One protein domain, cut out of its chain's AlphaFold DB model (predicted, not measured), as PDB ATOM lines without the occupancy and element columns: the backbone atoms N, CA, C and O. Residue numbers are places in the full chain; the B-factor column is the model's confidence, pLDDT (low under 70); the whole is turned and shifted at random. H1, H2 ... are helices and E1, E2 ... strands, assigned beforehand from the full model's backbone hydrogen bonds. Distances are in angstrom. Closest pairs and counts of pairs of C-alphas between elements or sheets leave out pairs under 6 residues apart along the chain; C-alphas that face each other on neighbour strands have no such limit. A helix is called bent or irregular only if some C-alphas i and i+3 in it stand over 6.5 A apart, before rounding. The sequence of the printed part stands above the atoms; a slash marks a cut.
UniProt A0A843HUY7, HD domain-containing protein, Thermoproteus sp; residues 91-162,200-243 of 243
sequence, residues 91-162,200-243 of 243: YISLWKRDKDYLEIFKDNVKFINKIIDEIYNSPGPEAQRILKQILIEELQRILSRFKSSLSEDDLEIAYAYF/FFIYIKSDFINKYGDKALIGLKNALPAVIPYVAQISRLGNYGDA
ATOM      1  N   TYR A  91     -15.834  28.396 -29.425       92.12
ATOM      2  CA  TYR A  91     -14.895  29.055 -30.337       92.12
ATOM      3  C   TYR A  91     -13.574  29.429 -29.661       92.12
ATOM      4  O   TYR A  91     -13.524  29.833 -28.494       92.12
ATOM      5  N   ILE A  92     -12.498  29.360 -30.439       92.06
ATOM      6  CA  ILE A  92     -11.149  29.784 -30.082       92.06
ATOM      7  C   ILE A  92     -10.775  30.956 -30.983       92.06
ATOM      8  O   ILE A  92     -10.773  30.839 -32.204       92.06
ATOM      9  N   SER A  93     -10.436  32.091 -30.376       93.50
ATOM     10  CA  SER A  93      -9.912  33.236 -31.122       93.50
ATOM     11  C   SER A  93      -8.461  32.997 -31.531       93.50
ATOM     12  O   SER A  93      -7.654  32.550 -30.706       93.50
ATOM     13  N   LEU A  94      -8.123  33.309 -32.783       93.81
ATOM     14  CA  LEU A  94      -6.773  33.125 -33.317       93.81
ATOM     15  C   LEU A  94      -5.751  34.076 -32.676       93.81
ATOM     16  O   LEU A  94      -4.591  33.695 -32.496       93.81
ATOM     17  N   TRP A  95      -6.189  35.259 -32.248       93.50
ATOM     18  CA  TRP A  95      -5.425  36.204 -31.434       93.50
ATOM     19  C   TRP A  95      -6.336  36.829 -30.383       93.50
ATOM     20  O   TRP A  95      -7.513  37.063 -30.627       93.50
ATOM     21  N   LYS A  96      -5.800  37.109 -29.194       90.75
ATOM     22  CA  LYS A  96      -6.566  37.772 -28.121       90.75
ATOM     23  C   LYS A  96      -5.950  39.100 -27.724       90.75
ATOM     24  O   LYS A  96      -6.653  39.973 -27.224       90.75
ATOM     25  N   ARG A  97      -4.633  39.209 -27.877       88.38
ATOM     26  CA  ARG A  97      -3.826  40.359 -27.480       88.38
ATOM     27  C   ARG A  97      -3.123  40.930 -28.698       88.38
ATOM     28  O   ARG A  97      -2.799  40.198 -29.629       88.38
ATOM     29  N   ASP A  98      -2.777  42.207 -28.617       88.62
ATOM     30  CA  ASP A  98      -2.032  42.907 -29.668       88.62
ATOM     31  C   ASP A  98      -0.718  42.200 -29.995       88.62
ATOM     32  O   ASP A  98      -0.341  42.109 -31.153       88.62
ATOM     33  N   LYS A  99      -0.046  41.631 -28.984       92.00
ATOM     34  CA  LYS A  99       1.176  40.846 -29.188       92.00
ATOM     35  C   LYS A  99       0.943  39.668 -30.139       92.00
ATOM     36  O   LYS A  99       1.722  39.501 -31.066       92.00
ATOM     37  N   ASP A 100      -0.132  38.902 -29.946       92.38
ATOM     38  CA  ASP A 100      -0.446  37.748 -30.798       92.38
ATOM     39  C   ASP A 100      -0.743  38.204 -32.239       92.38
ATOM     40  O   ASP A 100      -0.319  37.577 -33.205       92.38
ATOM     41  N   TYR A 101      -1.463  39.321 -32.382       93.06
ATOM     42  CA  TYR A 101      -1.809  39.912 -33.676       93.06
ATOM     43  C   TYR A 101      -0.568  40.418 -34.424       93.06
ATOM     44  O   TYR A 101      -0.380  40.120 -35.604       93.06
ATOM     45  N   LEU A 102       0.326  41.112 -33.716       93.31
ATOM     46  CA  LEU A 102       1.604  41.586 -34.242       93.31
ATOM     47  C   LEU A 102       2.553  40.430 -34.580       93.31
ATOM     48  O   LEU A 102       3.300  40.528 -35.546       93.31
ATOM     49  N   GLU A 103       2.528  39.326 -33.833       93.50
ATOM     50  CA  GLU A 103       3.317  38.130 -34.159       93.50
ATOM     51  C   GLU A 103       2.854  37.470 -35.463       93.50
ATOM     52  O   GLU A 103       3.689  37.022 -36.251       93.50
ATOM     53  N   ILE A 104       1.539  37.446 -35.711       92.75
ATOM     54  CA  ILE A 104       0.960  36.893 -36.941       92.75
ATOM     55  C   ILE A 104       1.280  37.807 -38.131       92.75
ATOM     56  O   ILE A 104       1.867  37.361 -39.115       92.75
ATOM     57  N   PHE A 105       0.922  39.089 -38.047       92.25
ATOM     58  CA  PHE A 105       0.906  39.988 -39.206       92.25
ATOM     59  C   PHE A 105       2.127  40.905 -39.335       92.25
ATOM     60  O   PHE A 105       2.328  41.507 -40.391       92.25
ATOM     61  N   LYS A 106       2.972  40.988 -38.302       90.19
ATOM     62  CA  LYS A 106       4.221  41.764 -38.284       90.19
ATOM     63  C   LYS A 106       3.995  43.214 -38.727       90.19
ATOM     64  O   LYS A 106       3.126  43.895 -38.188       90.19
ATOM     65  N   ASP A 107       4.751  43.684 -39.714       85.69
ATOM     66  CA  ASP A 107       4.715  45.071 -40.184       85.69
ATOM     67  C   ASP A 107       3.483  45.385 -41.052       85.69
ATOM     68  O   ASP A 107       3.167  46.552 -41.285       85.69
ATOM     69  N   ASN A 108       2.725  44.366 -41.475       88.50
ATOM     70  CA  ASN A 108       1.552  44.542 -42.334       88.50
ATOM     71  C   ASN A 108       0.278  44.934 -41.569       88.50
ATOM     72  O   ASN A 108      -0.734  45.219 -42.206       88.50
ATOM     73  N   VAL A 109       0.297  44.977 -40.230       91.06
ATOM     74  CA  VAL A 109      -0.905  45.226 -39.402       91.06
ATOM     75  C   VAL A 109      -1.679  46.479 -39.805       91.06
ATOM     76  O   VAL A 109      -2.896  46.414 -39.938       91.06
ATOM     77  N   LYS A 110      -0.987  47.592 -40.080       90.62
ATOM     78  CA  LYS A 110      -1.636  48.855 -40.464       90.62
ATOM     79  C   LYS A 110      -2.360  48.740 -41.796       90.62
ATOM     80  O   LYS A 110      -3.471  49.235 -41.957       90.62
ATOM     81  N   PHE A 111      -1.709  48.093 -42.758       90.25
ATOM     82  CA  PHE A 111      -2.269  47.875 -44.082       90.25
ATOM     83  C   PHE A 111      -3.486  46.951 -44.014       90.25
ATOM     84  O   PHE A 111      -4.520  47.262 -44.595       90.25
ATOM     85  N   ILE A 112      -3.389  45.864 -43.247       89.62
ATOM     86  CA  ILE A 112      -4.489  44.917 -43.046       89.62
ATOM     87  C   ILE A 112      -5.676  45.603 -42.375       89.62
ATOM     88  O   ILE A 112      -6.782  45.519 -42.899       89.62
ATOM     89  N   ASN A 113      -5.443  46.320 -41.274       90.44
ATOM     90  CA  ASN A 113      -6.484  47.084 -40.587       90.44
ATOM     91  C   ASN A 113      -7.171  48.058 -41.543       90.44
ATOM     92  O   ASN A 113      -8.387  48.029 -41.654       90.44
ATOM     93  N   LYS A 114      -6.401  48.833 -42.316       88.88
ATOM     94  CA  LYS A 114      -6.961  49.770 -43.295       88.88
ATOM     95  C   LYS A 114      -7.878  49.084 -44.313       88.88
ATOM     96  O   LYS A 114      -8.962  49.591 -44.576       88.88
ATOM     97  N   ILE A 115      -7.464  47.954 -44.892       87.38
ATOM     98  CA  ILE A 115      -8.295  47.266 -45.893       87.38
ATOM     99  C   ILE A 115      -9.553  46.675 -45.247       87.38
ATOM    100  O   ILE A 115     -10.638  46.779 -45.816       87.38
ATOM    101  N   ILE A 116      -9.419  46.051 -44.076       88.50
ATOM    102  CA  ILE A 116     -10.563  45.497 -43.348       88.50
ATOM    103  C   ILE A 116     -11.546  46.615 -42.988       88.50
ATOM    104  O   ILE A 116     -12.743  46.455 -43.228       88.50
ATOM    105  N   ASP A 117     -11.052  47.763 -42.521       88.19
ATOM    106  CA  ASP A 117     -11.884  48.925 -42.222       88.19
ATOM    107  C   ASP A 117     -12.652  49.398 -43.468       88.19
ATOM    108  O   ASP A 117     -13.853  49.643 -43.403       88.19
ATOM    109  N   GLU A 118     -11.998  49.472 -44.630       85.75
ATOM    110  CA  GLU A 118     -12.637  49.847 -45.901       85.75
ATOM    111  C   GLU A 118     -13.738  48.855 -46.329       85.75
ATOM    112  O   GLU A 118     -14.802  49.273 -46.791       85.75
ATOM    113  N   ILE A 119     -13.520  47.546 -46.154       84.00
ATOM    114  CA  ILE A 119     -14.519  46.513 -46.481       84.00
ATOM    115  C   ILE A 119     -15.731  46.621 -45.562       84.00
ATOM    116  O   ILE A 119     -16.867  46.623 -46.032       84.00
ATOM    117  N   TYR A 120     -15.507  46.710 -44.253       81.31
ATOM    118  CA  TYR A 120     -16.604  46.689 -43.291       81.31
ATOM    119  C   TYR A 120     -17.342  48.027 -43.172       81.31
ATOM    120  O   TYR A 120     -18.502  48.024 -42.764       81.31
ATOM    121  N   ASN A 121     -16.717  49.142 -43.561       80.69
ATOM    122  CA  ASN A 121     -17.376  50.448 -43.668       80.69
ATOM    123  C   ASN A 121     -18.106  50.643 -45.011       80.69
ATOM    124  O   ASN A 121     -18.758  51.668 -45.209       80.69
ATOM    125  N   SER A 122     -18.013  49.685 -45.941       74.62
ATOM    126  CA  SER A 122     -18.782  49.731 -47.186       74.62
ATOM    127  C   SER A 122     -20.285  49.526 -46.902       74.62
ATOM    128  O   SER A 122     -20.637  48.711 -46.049       74.62
ATOM    129  N   PRO A 123     -21.193  50.220 -47.615       58.75
ATOM    130  CA  PRO A 123     -22.627  50.282 -47.293       58.75
ATOM    131  C   PRO A 123     -23.428  48.981 -47.518       58.75
ATOM    132  O   PRO A 123     -24.649  48.993 -47.378       58.75
ATOM    133  N   GLY A 124     -22.784  47.853 -47.840       63.47
ATOM    134  CA  GLY A 124     -23.451  46.581 -48.131       63.47
ATOM    135  C   GLY A 124     -22.817  45.381 -47.412       63.47
ATOM    136  O   GLY A 124     -21.592  45.310 -47.304       63.47
ATOM    137  N   PRO A 125     -23.619  44.390 -46.962       72.62
ATOM    138  CA  PRO A 125     -23.112  43.169 -46.324       72.62
ATOM    139  C   PRO A 125     -22.379  42.236 -47.304       72.62
ATOM    140  O   PRO A 125     -21.712  41.296 -46.873       72.62
ATOM    141  N   GLU A 126     -22.484  42.491 -48.609       78.56
ATOM    142  CA  GLU A 126     -21.942  41.635 -49.662       78.56
ATOM    143  C   GLU A 126     -20.418  41.516 -49.588       78.56
ATOM    144  O   GLU A 126     -19.887  40.411 -49.580       78.56
ATOM    145  N   ALA A 127     -19.709  42.632 -49.406       77.56
ATOM    146  CA  ALA A 127     -18.251  42.626 -49.284       77.56
ATOM    147  C   ALA A 127     -17.766  41.787 -48.091       77.56
ATOM    148  O   ALA A 127     -16.750  41.100 -48.173       77.56
ATOM    149  N   GLN A 128     -18.511  41.823 -46.982       84.00
ATOM    150  CA  GLN A 128     -18.209  41.049 -45.776       84.00
ATOM    151  C   GLN A 128     -18.467  39.554 -46.008       84.00
ATOM    152  O   GLN A 128     -17.677  38.714 -45.572       84.00
ATOM    153  N   ARG A 129     -19.543  39.221 -46.735       83.31
ATOM    154  CA  ARG A 129     -19.863  37.847 -47.140       83.31
ATOM    155  C   ARG A 129     -18.797  37.280 -48.076       83.31
ATOM    156  O   ARG A 129     -18.279  36.201 -47.804       83.31
ATOM    157  N   ILE A 130     -18.419  38.033 -49.111       84.94
ATOM    158  CA  ILE A 130     -17.356  37.675 -50.059       84.94
ATOM    159  C   ILE A 130     -16.030  37.467 -49.318       84.94
ATOM    160  O   ILE A 130     -15.370  36.449 -49.523       84.94
ATOM    161  N   LEU A 131     -15.670  38.376 -48.404       88.12
ATOM    162  CA  LEU A 131     -14.472  38.247 -47.572       88.12
ATOM    163  C   LEU A 131     -14.477  36.931 -46.791       88.12
ATOM    164  O   LEU A 131     -13.488  36.201 -46.834       88.12
ATOM    165  N   LYS A 132     -15.573  36.616 -46.086       89.81
ATOM    166  CA  LYS A 132     -15.683  35.376 -45.303       89.81
ATOM    167  C   LYS A 132     -15.587  34.148 -46.211       89.81
ATOM    168  O   LYS A 132     -14.781  33.262 -45.930       89.81
ATOM    169  N   GLN A 133     -16.343  34.122 -47.307       89.81
ATOM    170  CA  GLN A 133     -16.389  32.994 -48.233       89.81
ATOM    171  C   GLN A 133     -15.019  32.708 -48.858       89.81
ATOM    172  O   GLN A 133     -14.494  31.604 -48.715       89.81
ATOM    173  N   ILE A 134     -14.398  33.705 -49.494       89.19
ATOM    174  CA  ILE A 134     -13.098  33.526 -50.151       89.19
ATOM    175  C   ILE A 134     -12.019  33.198 -49.106       89.19
ATOM    176  O   ILE A 134     -11.149  32.366 -49.359       89.19
ATOM    177  N   LEU A 135     -12.081  33.783 -47.901       91.88
ATOM    178  CA  LEU A 135     -11.161  33.425 -46.820       91.88
ATOM    179  C   LEU A 135     -11.256  31.938 -46.472       91.88
ATOM    180  O   LEU A 135     -10.223  31.279 -46.358       91.88
ATOM    181  N   ILE A 136     -12.468  31.405 -46.314       92.06
ATOM    182  CA  ILE A 136     -12.676  29.979 -46.040       92.06
ATOM    183  C   ILE A 136     -12.134  29.132 -47.191       92.06
ATOM    184  O   ILE A 136     -11.406  28.177 -46.934       92.06
ATOM    185  N   GLU A 137     -12.425  29.489 -48.444       90.94
ATOM    186  CA  GLU A 137     -11.952  28.759 -49.624       90.94
ATOM    187  C   GLU A 137     -10.417  28.706 -49.700       90.94
ATOM    188  O   GLU A 137      -9.833  27.633 -49.896       90.94
ATOM    189  N   GLU A 138      -9.738  29.835 -49.492       90.69
ATOM    190  CA  GLU A 138      -8.274  29.899 -49.527       90.69
ATOM    191  C   GLU A 138      -7.633  29.168 -48.343       90.69
ATOM    192  O   GLU A 138      -6.668  28.414 -48.511       90.69
ATOM    193  N   LEU A 139      -8.190  29.321 -47.138       90.88
ATOM    194  CA  LEU A 139      -7.723  28.572 -45.974       90.88
ATOM    195  C   LEU A 139      -7.938  27.070 -46.166       90.88
ATOM    196  O   LEU A 139      -7.039  26.292 -45.856       90.88
ATOM    197  N   GLN A 140      -9.067  26.657 -46.742       90.25
ATOM    198  CA  GLN A 140      -9.364  25.262 -47.056       90.25
ATOM    199  C   GLN A 140      -8.355  24.678 -48.051       90.25
ATOM    200  O   GLN A 140      -7.852  23.570 -47.849       90.25
ATOM    201  N   ARG A 141      -7.979  25.428 -49.097       87.44
ATOM    202  CA  ARG A 141      -6.932  25.004 -50.045       87.44
ATOM    203  C   ARG A 141      -5.602  24.757 -49.344       87.44
ATOM    204  O   ARG A 141      -4.947  23.749 -49.616       87.44
ATOM    205  N   ILE A 142      -5.212  25.621 -48.413       85.00
ATOM    206  CA  ILE A 142      -3.965  25.465 -47.652       85.00
ATOM    207  C   ILE A 142      -4.067  24.293 -46.663       85.00
ATOM    208  O   ILE A 142      -3.142  23.482 -46.561       85.00
ATOM    209  N   LEU A 143      -5.204  24.167 -45.980       85.25
ATOM    210  CA  LEU A 143      -5.484  23.133 -44.985       85.25
ATOM    211  C   LEU A 143      -5.655  21.730 -45.575       85.25
ATOM    212  O   LEU A 143      -5.363  20.746 -44.887       85.25
ATOM    213  N   SER A 144      -6.022  21.617 -46.853       83.31
ATOM    214  CA  SER A 144      -6.116  20.336 -47.565       83.31
ATOM    215  C   SER A 144      -4.806  19.535 -47.501       83.31
ATOM    216  O   SER A 144      -4.819  18.311 -47.356       83.31
ATOM    217  N   ARG A 145      -3.658  20.231 -47.472       78.88
ATOM    218  CA  ARG A 145      -2.317  19.639 -47.310       78.88
ATOM    219  C   ARG A 145      -2.136  18.937 -45.961       78.88
ATOM    220  O   ARG A 145      -1.309  18.038 -45.837       78.88
ATOM    221  N   PHE A 146      -2.933  19.320 -44.968       75.31
ATOM    222  CA  PHE A 146      -2.955  18.761 -43.619       75.31
ATOM    223  C   PHE A 146      -4.111  17.769 -43.414       75.31
ATOM    224  O   PHE A 146      -4.420  17.431 -42.273       75.31
ATOM    225  N   LYS A 147      -4.778  17.314 -44.492       81.38
ATOM    226  CA  LYS A 147      -5.992  16.472 -44.438       81.38
ATOM    227  C   LYS A 147      -7.088  17.065 -43.536       81.38
ATOM    228  O   LYS A 147      -7.882  16.334 -42.943       81.38
ATOM    229  N   SER A 148      -7.098  18.390 -43.413       83.50
ATOM    230  CA  SER A 148      -8.060  19.147 -42.618       83.50
ATOM    231  C   SER A 148      -9.131  19.724 -43.533       83.50
ATOM    232  O   SER A 148      -8.817  20.129 -44.650       83.50
ATOM    233  N   SER A 149     -10.383  19.731 -43.074       84.88
ATOM    234  CA  SER A 149     -11.502  20.320 -43.809       84.88
ATOM    235  C   SER A 149     -12.167  21.378 -42.947       84.88
ATOM    236  O   SER A 149     -12.712  21.047 -41.897       84.88
ATOM    237  N   LEU A 150     -12.081  22.623 -43.393       86.88
ATOM    238  CA  LEU A 150     -12.719  23.802 -42.836       86.88
ATOM    239  C   LEU A 150     -14.046  24.026 -43.568       86.88
ATOM    240  O   LEU A 150     -14.064  24.136 -44.795       86.88
ATOM    241  N   SER A 151     -15.143  24.053 -42.821       86.19
ATOM    242  CA  SER A 151     -16.463  24.436 -43.322       86.19
ATOM    243  C   SER A 151     -16.770  25.901 -43.007       86.19
ATOM    244  O   SER A 151     -16.070  26.538 -42.217       86.19
ATOM    245  N   GLU A 152     -17.826  26.440 -43.614       83.94
ATOM    246  CA  GLU A 152     -18.267  27.814 -43.354       83.94
ATOM    247  C   GLU A 152     -18.664  28.043 -41.892       83.94
ATOM    248  O   GLU A 152     -18.366  29.092 -41.321       83.94
ATOM    249  N   ASP A 153     -19.224  27.016 -41.257       85.12
ATOM    250  CA  ASP A 153     -19.641  27.052 -39.860       85.12
ATOM    251  C   ASP A 153     -18.471  26.957 -38.870       85.12
ATOM    252  O   ASP A 153     -18.662  27.172 -37.669       85.12
ATOM    253  N   ASP A 154     -17.272  26.584 -39.328       89.62
ATOM    254  CA  ASP A 154     -16.098  26.428 -38.467       89.62
ATOM    255  C   ASP A 154     -15.381  27.750 -38.196       89.62
ATOM    256  O   ASP A 154     -14.588  27.807 -37.254       89.62
ATOM    257  N   LEU A 155     -15.635  28.793 -38.994       92.94
ATOM    258  CA  LEU A 155     -14.921  30.065 -38.942       92.94
ATOM    259  C   LEU A 155     -15.889  31.237 -38.787       92.94
ATOM    260  O   LEU A 155     -16.818  31.402 -39.567       92.94
ATOM    261  N   GLU A 156     -15.605  32.114 -37.828       92.62
ATOM    262  CA  GLU A 156     -16.310  33.386 -37.674       92.62
ATOM    263  C   GLU A 156     -15.352  34.570 -37.702       92.62
ATOM    264  O   GLU A 156     -14.240  34.499 -37.177       92.62
ATOM    265  N   ILE A 157     -15.802  35.675 -38.296       92.62
ATOM    266  CA  ILE A 157     -15.063  36.938 -38.339       92.62
ATOM    267  C   ILE A 157     -15.903  37.985 -37.626       92.62
ATOM    268  O   ILE A 157     -16.972  38.350 -38.105       92.62
ATOM    269  N   ALA A 158     -15.406  38.493 -36.500       91.44
ATOM    270  CA  ALA A 158     -16.027  39.629 -35.835       91.44
ATOM    271  C   ALA A 158     -15.190  40.880 -36.076       91.44
ATOM    272  O   ALA A 158     -13.982  40.892 -35.827       91.44
ATOM    273  N   TYR A 159     -15.855  41.942 -36.503       88.69
ATOM    274  CA  TYR A 159     -15.268  43.256 -36.711       88.69
ATOM    275  C   TYR A 159     -16.109  44.307 -35.996       88.69
ATOM    276  O   TYR A 159     -17.342  44.241 -35.989       88.69
ATOM    277  N   ALA A 160     -15.436  45.277 -35.389       73.81
ATOM    278  CA  ALA A 160     -16.078  46.487 -34.916       73.81
ATOM    279  C   ALA A 160     -15.174  47.662 -35.238       73.81
ATOM    280  O   ALA A 160     -14.015  47.713 -34.828       73.81
ATOM    281  N   TYR A 161     -15.753  48.614 -35.955       68.31
ATOM    282  CA  TYR A 161     -15.085  49.854 -36.259       68.31
ATOM    283  C   TYR A 161     -15.166  50.796 -35.070       68.31
ATOM    284  O   TYR A 161     -16.224  51.000 -34.470       68.31
ATOM    285  N   PHE A 162     -14.044  51.432 -34.785       71.38
ATOM    286  CA  PHE A 162     -14.007  52.617 -33.965       71.38
ATOM    287  C   PHE A 162     -12.908  53.526 -34.486       71.38
ATOM    288  O   PHE A 162     -11.787  53.073 -34.680       71.38
ATOM    289  N   PHE A 200     -10.274  43.562 -36.008       91.81
ATOM    290  CA  PHE A 200     -11.091  42.379 -36.226       91.81
ATOM    291  C   PHE A 200     -10.488  41.176 -35.509       91.81
ATOM    292  O   PHE A 200      -9.329  41.178 -35.079       91.81
ATOM    293  N   PHE A 201     -11.288  40.125 -35.409       94.44
ATOM    294  CA  PHE A 201     -10.912  38.854 -34.824       94.44
ATOM    295  C   PHE A 201     -11.460  37.716 -35.670       94.44
ATOM    296  O   PHE A 201     -12.624  37.740 -36.068       94.44
ATOM    297  N   ILE A 202     -10.632  36.696 -35.878       94.81
ATOM    298  CA  ILE A 202     -11.061  35.424 -36.455       94.81
ATOM    299  C   ILE A 202     -11.187  34.400 -35.330       94.81
ATOM    300  O   ILE A 202     -10.301  34.270 -34.475       94.81
ATOM    301  N   TYR A 203     -12.288  33.664 -35.349       95.19
ATOM    302  CA  TYR A 203     -12.606  32.603 -34.409       95.19
ATOM    303  C   TYR A 203     -12.783  31.294 -35.156       95.19
ATOM    304  O   TYR A 203     -13.380  31.271 -36.224       95.19
ATOM    305  N   ILE A 204     -12.291  30.211 -34.566       94.06
ATOM    306  CA  ILE A 204     -12.432  28.858 -35.100       94.06
ATOM    307  C   ILE A 204     -13.165  27.991 -34.083       94.06
ATOM    308  O   ILE A 204     -12.882  28.088 -32.884       94.06
ATOM    309  N   LYS A 205     -14.083  27.133 -34.533       93.06
ATOM    310  CA  LYS A 205     -14.740  26.158 -33.658       93.06
ATOM    311  C   LYS A 205     -13.716  25.243 -32.987       93.06
ATOM    312  O   LYS A 205     -12.767  24.747 -33.590       93.06
ATOM    313  N   SER A 206     -13.934  24.986 -31.709       91.56
ATOM    314  CA  SER A 206     -13.089  24.136 -30.874       91.56
ATOM    315  C   SER A 206     -13.111  22.705 -31.394       91.56
ATOM    316  O   SER A 206     -12.082  22.048 -31.356       91.56
ATOM    317  N   ASP A 207     -14.235  22.254 -31.955       91.19
ATOM    318  CA  ASP A 207     -14.373  20.920 -32.544       91.19
ATOM    319  C   ASP A 207     -13.453  20.711 -33.748       91.19
ATOM    320  O   ASP A 207     -12.835  19.653 -33.869       91.19
ATOM    321  N   PHE A 208     -13.269  21.738 -34.586       91.19
ATOM    322  CA  PHE A 208     -12.292  21.702 -35.674       91.19
ATOM    323  C   PHE A 208     -10.869  21.499 -35.125       91.19
ATOM    324  O   PHE A 208     -10.126  20.638 -35.602       91.19
ATOM    325  N   ILE A 209     -10.499  22.233 -34.072       90.06
ATOM    326  CA  ILE A 209      -9.180  22.111 -33.433       90.06
ATOM    327  C   ILE A 209      -9.025  20.764 -32.717       90.06
ATOM    328  O   ILE A 209      -7.979  20.134 -32.830       90.06
ATOM    329  N   ASN A 210     -10.065  20.271 -32.048       89.94
ATOM    330  CA  ASN A 210     -10.064  18.960 -31.398       89.94
ATOM    331  C   ASN A 210      -9.875  17.827 -32.418       89.94
ATOM    332  O   ASN A 210      -9.208  16.836 -32.127       89.94
ATOM    333  N   LYS A 211     -10.438  17.981 -33.622       90.31
ATOM    334  CA  LYS A 211     -10.358  16.992 -34.701       90.31
ATOM    335  C   LYS A 211      -9.006  16.988 -35.414       90.31
ATOM    336  O   LYS A 211      -8.486  15.917 -35.716       90.31
ATOM    337  N   TYR A 212      -8.450  18.163 -35.712       89.12
ATOM    338  CA  TYR A 212      -7.258  18.297 -36.564       89.12
ATOM    339  C   TYR A 212      -5.975  18.688 -35.808       89.12
ATOM    340  O   TYR A 212      -4.874  18.629 -36.362       89.12
ATOM    341  N   GLY A 213      -6.099  19.023 -34.525       87.19
ATOM    342  CA  GLY A 213      -5.005  19.327 -33.609       87.19
ATOM    343  C   GLY A 213      -4.329  20.681 -33.843       87.19
ATOM    344  O   GLY A 213      -4.612  21.420 -34.789       87.19
ATOM    345  N   ASP A 214      -3.351  20.984 -32.990       86.12
ATOM    346  CA  ASP A 214      -2.630  22.268 -32.984       86.12
ATOM    347  C   ASP A 214      -1.858  22.554 -34.280       86.12
ATOM    348  O   ASP A 214      -1.604  23.711 -34.618       86.12
ATOM    349  N   LYS A 215      -1.510  21.520 -35.056       84.88
ATOM    350  CA  LYS A 215      -0.860  21.697 -36.364       84.88
ATOM    351  C   LYS A 215      -1.758  22.449 -37.345       84.88
ATOM    352  O   LYS A 215      -1.253  23.289 -38.087       84.88
ATOM    353  N   ALA A 216      -3.068  22.194 -37.322       85.81
ATOM    354  CA  ALA A 216      -4.024  22.920 -38.150       85.81
ATOM    355  C   ALA A 216      -4.133  24.386 -37.706       85.81
ATOM    356  O   ALA A 216      -4.132  25.283 -38.545       85.81
ATOM    357  N   LEU A 217      -4.121  24.641 -36.392       88.44
ATOM    358  CA  LEU A 217      -4.113  25.997 -35.835       88.44
ATOM    359  C   LEU A 217      -2.873  26.794 -36.261       88.44
ATOM    360  O   LEU A 217      -2.982  27.953 -36.657       88.44
ATOM    361  N   ILE A 218      -1.694  26.174 -36.190       88.12
ATOM    362  CA  ILE A 218      -0.436  26.780 -36.645       88.12
ATOM    363  C   ILE A 218      -0.491  27.030 -38.157       88.12
ATOM    364  O   ILE A 218      -0.115  28.108 -38.610       88.12
ATOM    365  N   GLY A 219      -1.007  26.069 -38.929       86.94
ATOM    366  CA  GLY A 219      -1.217  26.210 -40.370       86.94
ATOM    367  C   GLY A 219      -2.095  27.413 -40.719       86.94
ATOM    368  O   GLY A 219      -1.702  28.228 -41.551       86.94
ATOM    369  N   LEU A 220      -3.224  27.576 -40.020       90.00
ATOM    370  CA  LEU A 220      -4.105  28.738 -40.151       90.00
ATOM    371  C   LEU A 220      -3.358  30.043 -39.856       90.00
ATOM    372  O   LEU A 220      -3.326  30.938 -40.696       90.00
ATOM    373  N   LYS A 221      -2.701  30.141 -38.694       90.88
ATOM    374  CA  LYS A 221      -1.963  31.353 -38.299       90.88
ATOM    375  C   LYS A 221      -0.861  31.729 -39.287       90.88
ATOM    376  O   LYS A 221      -0.674  32.910 -39.548       90.88
ATOM    377  N   ASN A 222      -0.172  30.745 -39.861       90.38
ATOM    378  CA  ASN A 222       0.882  30.978 -40.848       90.38
ATOM    379  C   ASN A 222       0.336  31.376 -42.227       90.38
ATOM    380  O   ASN A 222       1.026  32.060 -42.978       90.38
ATOM    381  N   ALA A 223      -0.879  30.946 -42.571       90.69
ATOM    382  CA  ALA A 223      -1.522  31.261 -43.842       90.69
ATOM    383  C   ALA A 223      -2.097  32.684 -43.877       90.69
ATOM    384  O   ALA A 223      -1.993  33.378 -44.891       90.69
ATOM    385  N   LEU A 224      -2.689  33.131 -42.768       91.81
ATOM    386  CA  LEU A 224      -3.436  34.389 -42.695       91.81
ATOM    387  C   LEU A 224      -2.684  35.636 -43.184       91.81
ATOM    388  O   LEU A 224      -3.313  36.431 -43.880       91.81
ATOM    389  N   PRO A 225      -1.380  35.834 -42.903       90.12
ATOM    390  CA  PRO A 225      -0.661  37.019 -43.370       90.12
ATOM    391  C   PRO A 225      -0.590  37.146 -44.892       90.12
ATOM    392  O   PRO A 225      -0.498  38.261 -45.395       90.12
ATOM    393  N   ALA A 226      -0.634  36.024 -45.616       88.19
ATOM    394  CA  ALA A 226      -0.671  36.011 -47.077       88.19
ATOM    395  C   ALA A 226      -2.111  36.054 -47.608       88.19
ATOM    396  O   ALA A 226      -2.396  36.765 -48.569       88.19
ATOM    397  N   VAL A 227      -3.021  35.314 -46.968       90.31
ATOM    398  CA  VAL A 227      -4.403  35.161 -47.440       90.31
ATOM    399  C   VAL A 227      -5.226  36.426 -47.203       90.31
ATOM    400  O   VAL A 227      -5.886  36.892 -48.123       90.31
ATOM    401  N   ILE A 228      -5.176  37.023 -46.009       89.75
ATOM    402  CA  ILE A 228      -6.049  38.155 -45.656       89.75
ATOM    403  C   ILE A 228      -5.880  39.342 -46.617       89.75
ATOM    404  O   ILE A 228      -6.897  39.790 -47.143       89.75
ATOM    405  N   PRO A 229      -4.660  39.831 -46.923       86.25
ATOM    406  CA  PRO A 229      -4.495  40.921 -47.883       86.25
ATOM    407  C   PRO A 229      -5.070  40.609 -49.270       86.25
ATOM    408  O   PRO A 229      -5.740  41.453 -49.859       86.25
ATOM    409  N   TYR A 230      -4.838  39.391 -49.768       86.94
ATOM    410  CA  TYR A 230      -5.330  38.936 -51.068       86.94
ATOM    411  C   TYR A 230      -6.860  38.903 -51.116       86.94
ATOM    412  O   TYR A 230      -7.477  39.511 -51.992       86.94
ATOM    413  N   VAL A 231      -7.479  38.249 -50.131       85.19
ATOM    414  CA  VAL A 231      -8.937  38.119 -50.048       85.19
ATOM    415  C   VAL A 231      -9.598  39.482 -49.891       85.19
ATOM    416  O   VAL A 231     -10.602  39.780 -50.539       85.19
ATOM    417  N   ALA A 232      -9.013  40.336 -49.058       82.62
ATOM    418  CA  ALA A 232      -9.525  41.667 -48.812       82.62
ATOM    419  C   ALA A 232      -9.439  42.546 -50.080       82.62
ATOM    420  O   ALA A 232     -10.368  43.292 -50.390       82.62
ATOM    421  N   GLN A 233      -8.383  42.399 -50.884       81.06
ATOM    422  CA  GLN A 233      -8.275  43.077 -52.177       81.06
ATOM    423  C   GLN A 233      -9.335  42.602 -53.186       81.06
ATOM    424  O   GLN A 233      -9.932  43.436 -53.863       81.06
ATOM    425  N   ILE A 234      -9.618  41.297 -53.263       81.56
ATOM    426  CA  ILE A 234     -10.685  40.768 -54.134       81.56
ATOM    427  C   ILE A 234     -12.058  41.266 -53.689       81.56
ATOM    428  O   ILE A 234     -12.849  41.723 -54.510       81.56
ATOM    429  N   SER A 235     -12.318  41.230 -52.382       78.56
ATOM    430  CA  SER A 235     -13.599  41.658 -51.806       78.56
ATOM    431  C   SER A 235     -13.896  43.129 -52.116       78.56
ATOM    432  O   SER A 235     -15.045  43.497 -52.339       78.56
ATOM    433  N   ARG A 236     -12.856  43.971 -52.207       72.88
ATOM    434  CA  ARG A 236     -12.990  45.362 -52.662       72.88
ATOM    435  C   ARG A 236     -13.360  45.484 -54.134       72.88
ATOM    436  O   ARG A 236     -14.139  46.366 -54.465       72.88
ATOM    437  N   LEU A 237     -12.802  44.649 -55.010       68.50
ATOM    438  CA  LEU A 237     -13.108  44.682 -56.444       68.50
ATOM    439  C   LEU A 237     -14.543  44.224 -56.730       68.50
ATOM    440  O   LEU A 237     -15.183  44.790 -57.610       68.50
ATOM    441  N   GLY A 238     -15.062  43.272 -55.947       59.31
ATOM    442  CA  GLY A 238     -16.463  42.842 -56.025       59.31
ATOM    443  C   GLY A 238     -17.460  43.989 -55.821       59.31
ATOM    444  O   GLY A 238     -18.460  44.051 -56.523       59.31
ATOM    445  N   ASN A 239     -17.142  44.965 -54.962       54.97
ATOM    446  CA  ASN A 239     -17.984  46.150 -54.740       54.97
ATOM    447  C   ASN A 239     -18.054  47.118 -55.937       54.97
ATOM    448  O   ASN A 239     -18.943  47.963 -55.967       54.97
ATOM    449  N   TYR A 240     -17.125  47.033 -56.893       51.94
ATOM    450  CA  TYR A 240     -17.115  47.879 -58.094       51.94
ATOM    451  C   TYR A 240     -17.698  47.174 -59.330       51.94
ATOM    452  O   TYR A 240     -17.756  47.787 -60.392       51.94
ATOM    453  N   GLY A 241     -18.098  45.901 -59.217       47.25
ATOM    454  CA  GLY A 241     -18.639  45.114 -60.331       47.25
ATOM    455  C   GLY A 241     -20.121  45.351 -60.635       47.25
ATOM    456  O   GLY A 241     -20.558  45.000 -61.726       47.25
ATOM    457  N   ASP A 242     -20.858  45.973 -59.708       44.19
ATOM    458  CA  ASP A 242     -22.310  46.207 -59.798       44.19
ATOM    459  C   ASP A 242     -22.686  47.709 -59.864       44.19
ATOM    460  O   ASP A 242     -23.820  48.080 -59.554       44.19
ATOM    461  N   ALA A 243     -21.741  48.584 -60.241       38.97
ATOM    462  CA  ALA A 243     -21.962  50.026 -60.424       38.97
ATOM    463  C   ALA A 243     -22.044  50.427 -61.904       38.97
ATOM    464  O   ALA A 243     -21.184  49.970 -62.692       38.97
TER     465      ALA A 243
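This is residues 91 to 162 and 200 to 243 of the 243 residues of the protein "HD domain-containing protein" of Thermoproteus sp (UniProt A0A843HUY7). A small three-stranded sheet, E1, E3 and E2, makes one wall of the domain, and a layer of helices lies to one side of it while its other face is bare. H1 and H2 are nearer to the sheet, H4b, the second arm of bent H4, packs on both of them away from it, and short H3 sits at one end of the sheet. The printed part has 116 residues, with four named helices and three named strands in the order E1 H1 H2 E2 E3 H3 H4; the sheet is antiparallel and the class is mostly helix. It is compact, with a radius of gyration of the C-alphas of 14.0 A and spans of 43 by 29 by 21 A.

E3, residues 200 to 205, is the inner strand between the edge strands E1, residues 91 to 93, and E2, residues 155 to 159. E1 and E3 are antiparallel at 142 degrees, with N 92 and O 204 at 2.8 A; E3 and E2 are antiparallel at 158 degrees, with N 201 and O 158 at 2.8 A. H1, residues 98 to 120, and H2, residues 126 to 146, each only graze the sheet, H1 with residues 101 to 120 and H2 with residues 128 to 136. E1, H1 H2 and E2 form a split strand-helix-strand unit, two strands running the same way with E3 between them, and its crossover is right-handed. H1 is irregular, C-alphas 104 and 107 being 9.6 A apart, with a kink of 101 degrees near residue 105. H1 and H2 touch only at the corner, the closest C-alphas being those of Ile 119 and Ala 127, 6.1 A. H4, residues 214 to 238, was assigned as one helix by its hydrogen bonds but is bent, with C-alphas 222 and 225 6.7 A apart; its arms H4a, residues 214 to 222, and H4b, residues 225 to 238, stand at a steep tilt of 58 degrees. H1, H2 and H4b form an up and down bundle, each running against the one before. H4b touches H1 at a shallow tilt of 1 degrees, closest at the C-alphas of Phe 105 and Pro 225, 5.3 A. H4b touches H2 at 36 degrees, only just steep, closest at the C-alphas of Ala 127 and Ser 235, 5.4 A. H2, with residues 139 to 146 alone, touches H4a, closest at the C-alphas of Leu 139 and Leu 220, 6.9 A. H3, residues 206 to 212, only grazes the sheet with residues 206 to 209. Every O i to N i+4 pair is within hydrogen-bond range in H3 and H4a, against 14 of 19 in H1, 15 of 17 in H2 and 8 of 10 in H4b.

E1 begins at C-alpha 91 (-14.895, 29.055, -30.337). H1 measures 20.3 A from first to last C-alpha, H2 30.3 A, E3 16.8 A and H4b 21.1 A. H4b ends at C-alpha 238 (-16.463, 42.842, -56.025).

The C-alphas farthest apart, of Asn 210 and Ala 243, are 44.1 A apart. Residues 163 to 199 are cut out, with 10.9 A from C-alpha 162 to C-alpha 200; of the links printed whole, none is long. The mean pLDDT of the printed part is 84.9, and residues 123 to 124, 161 and 237 to 243 are under 70.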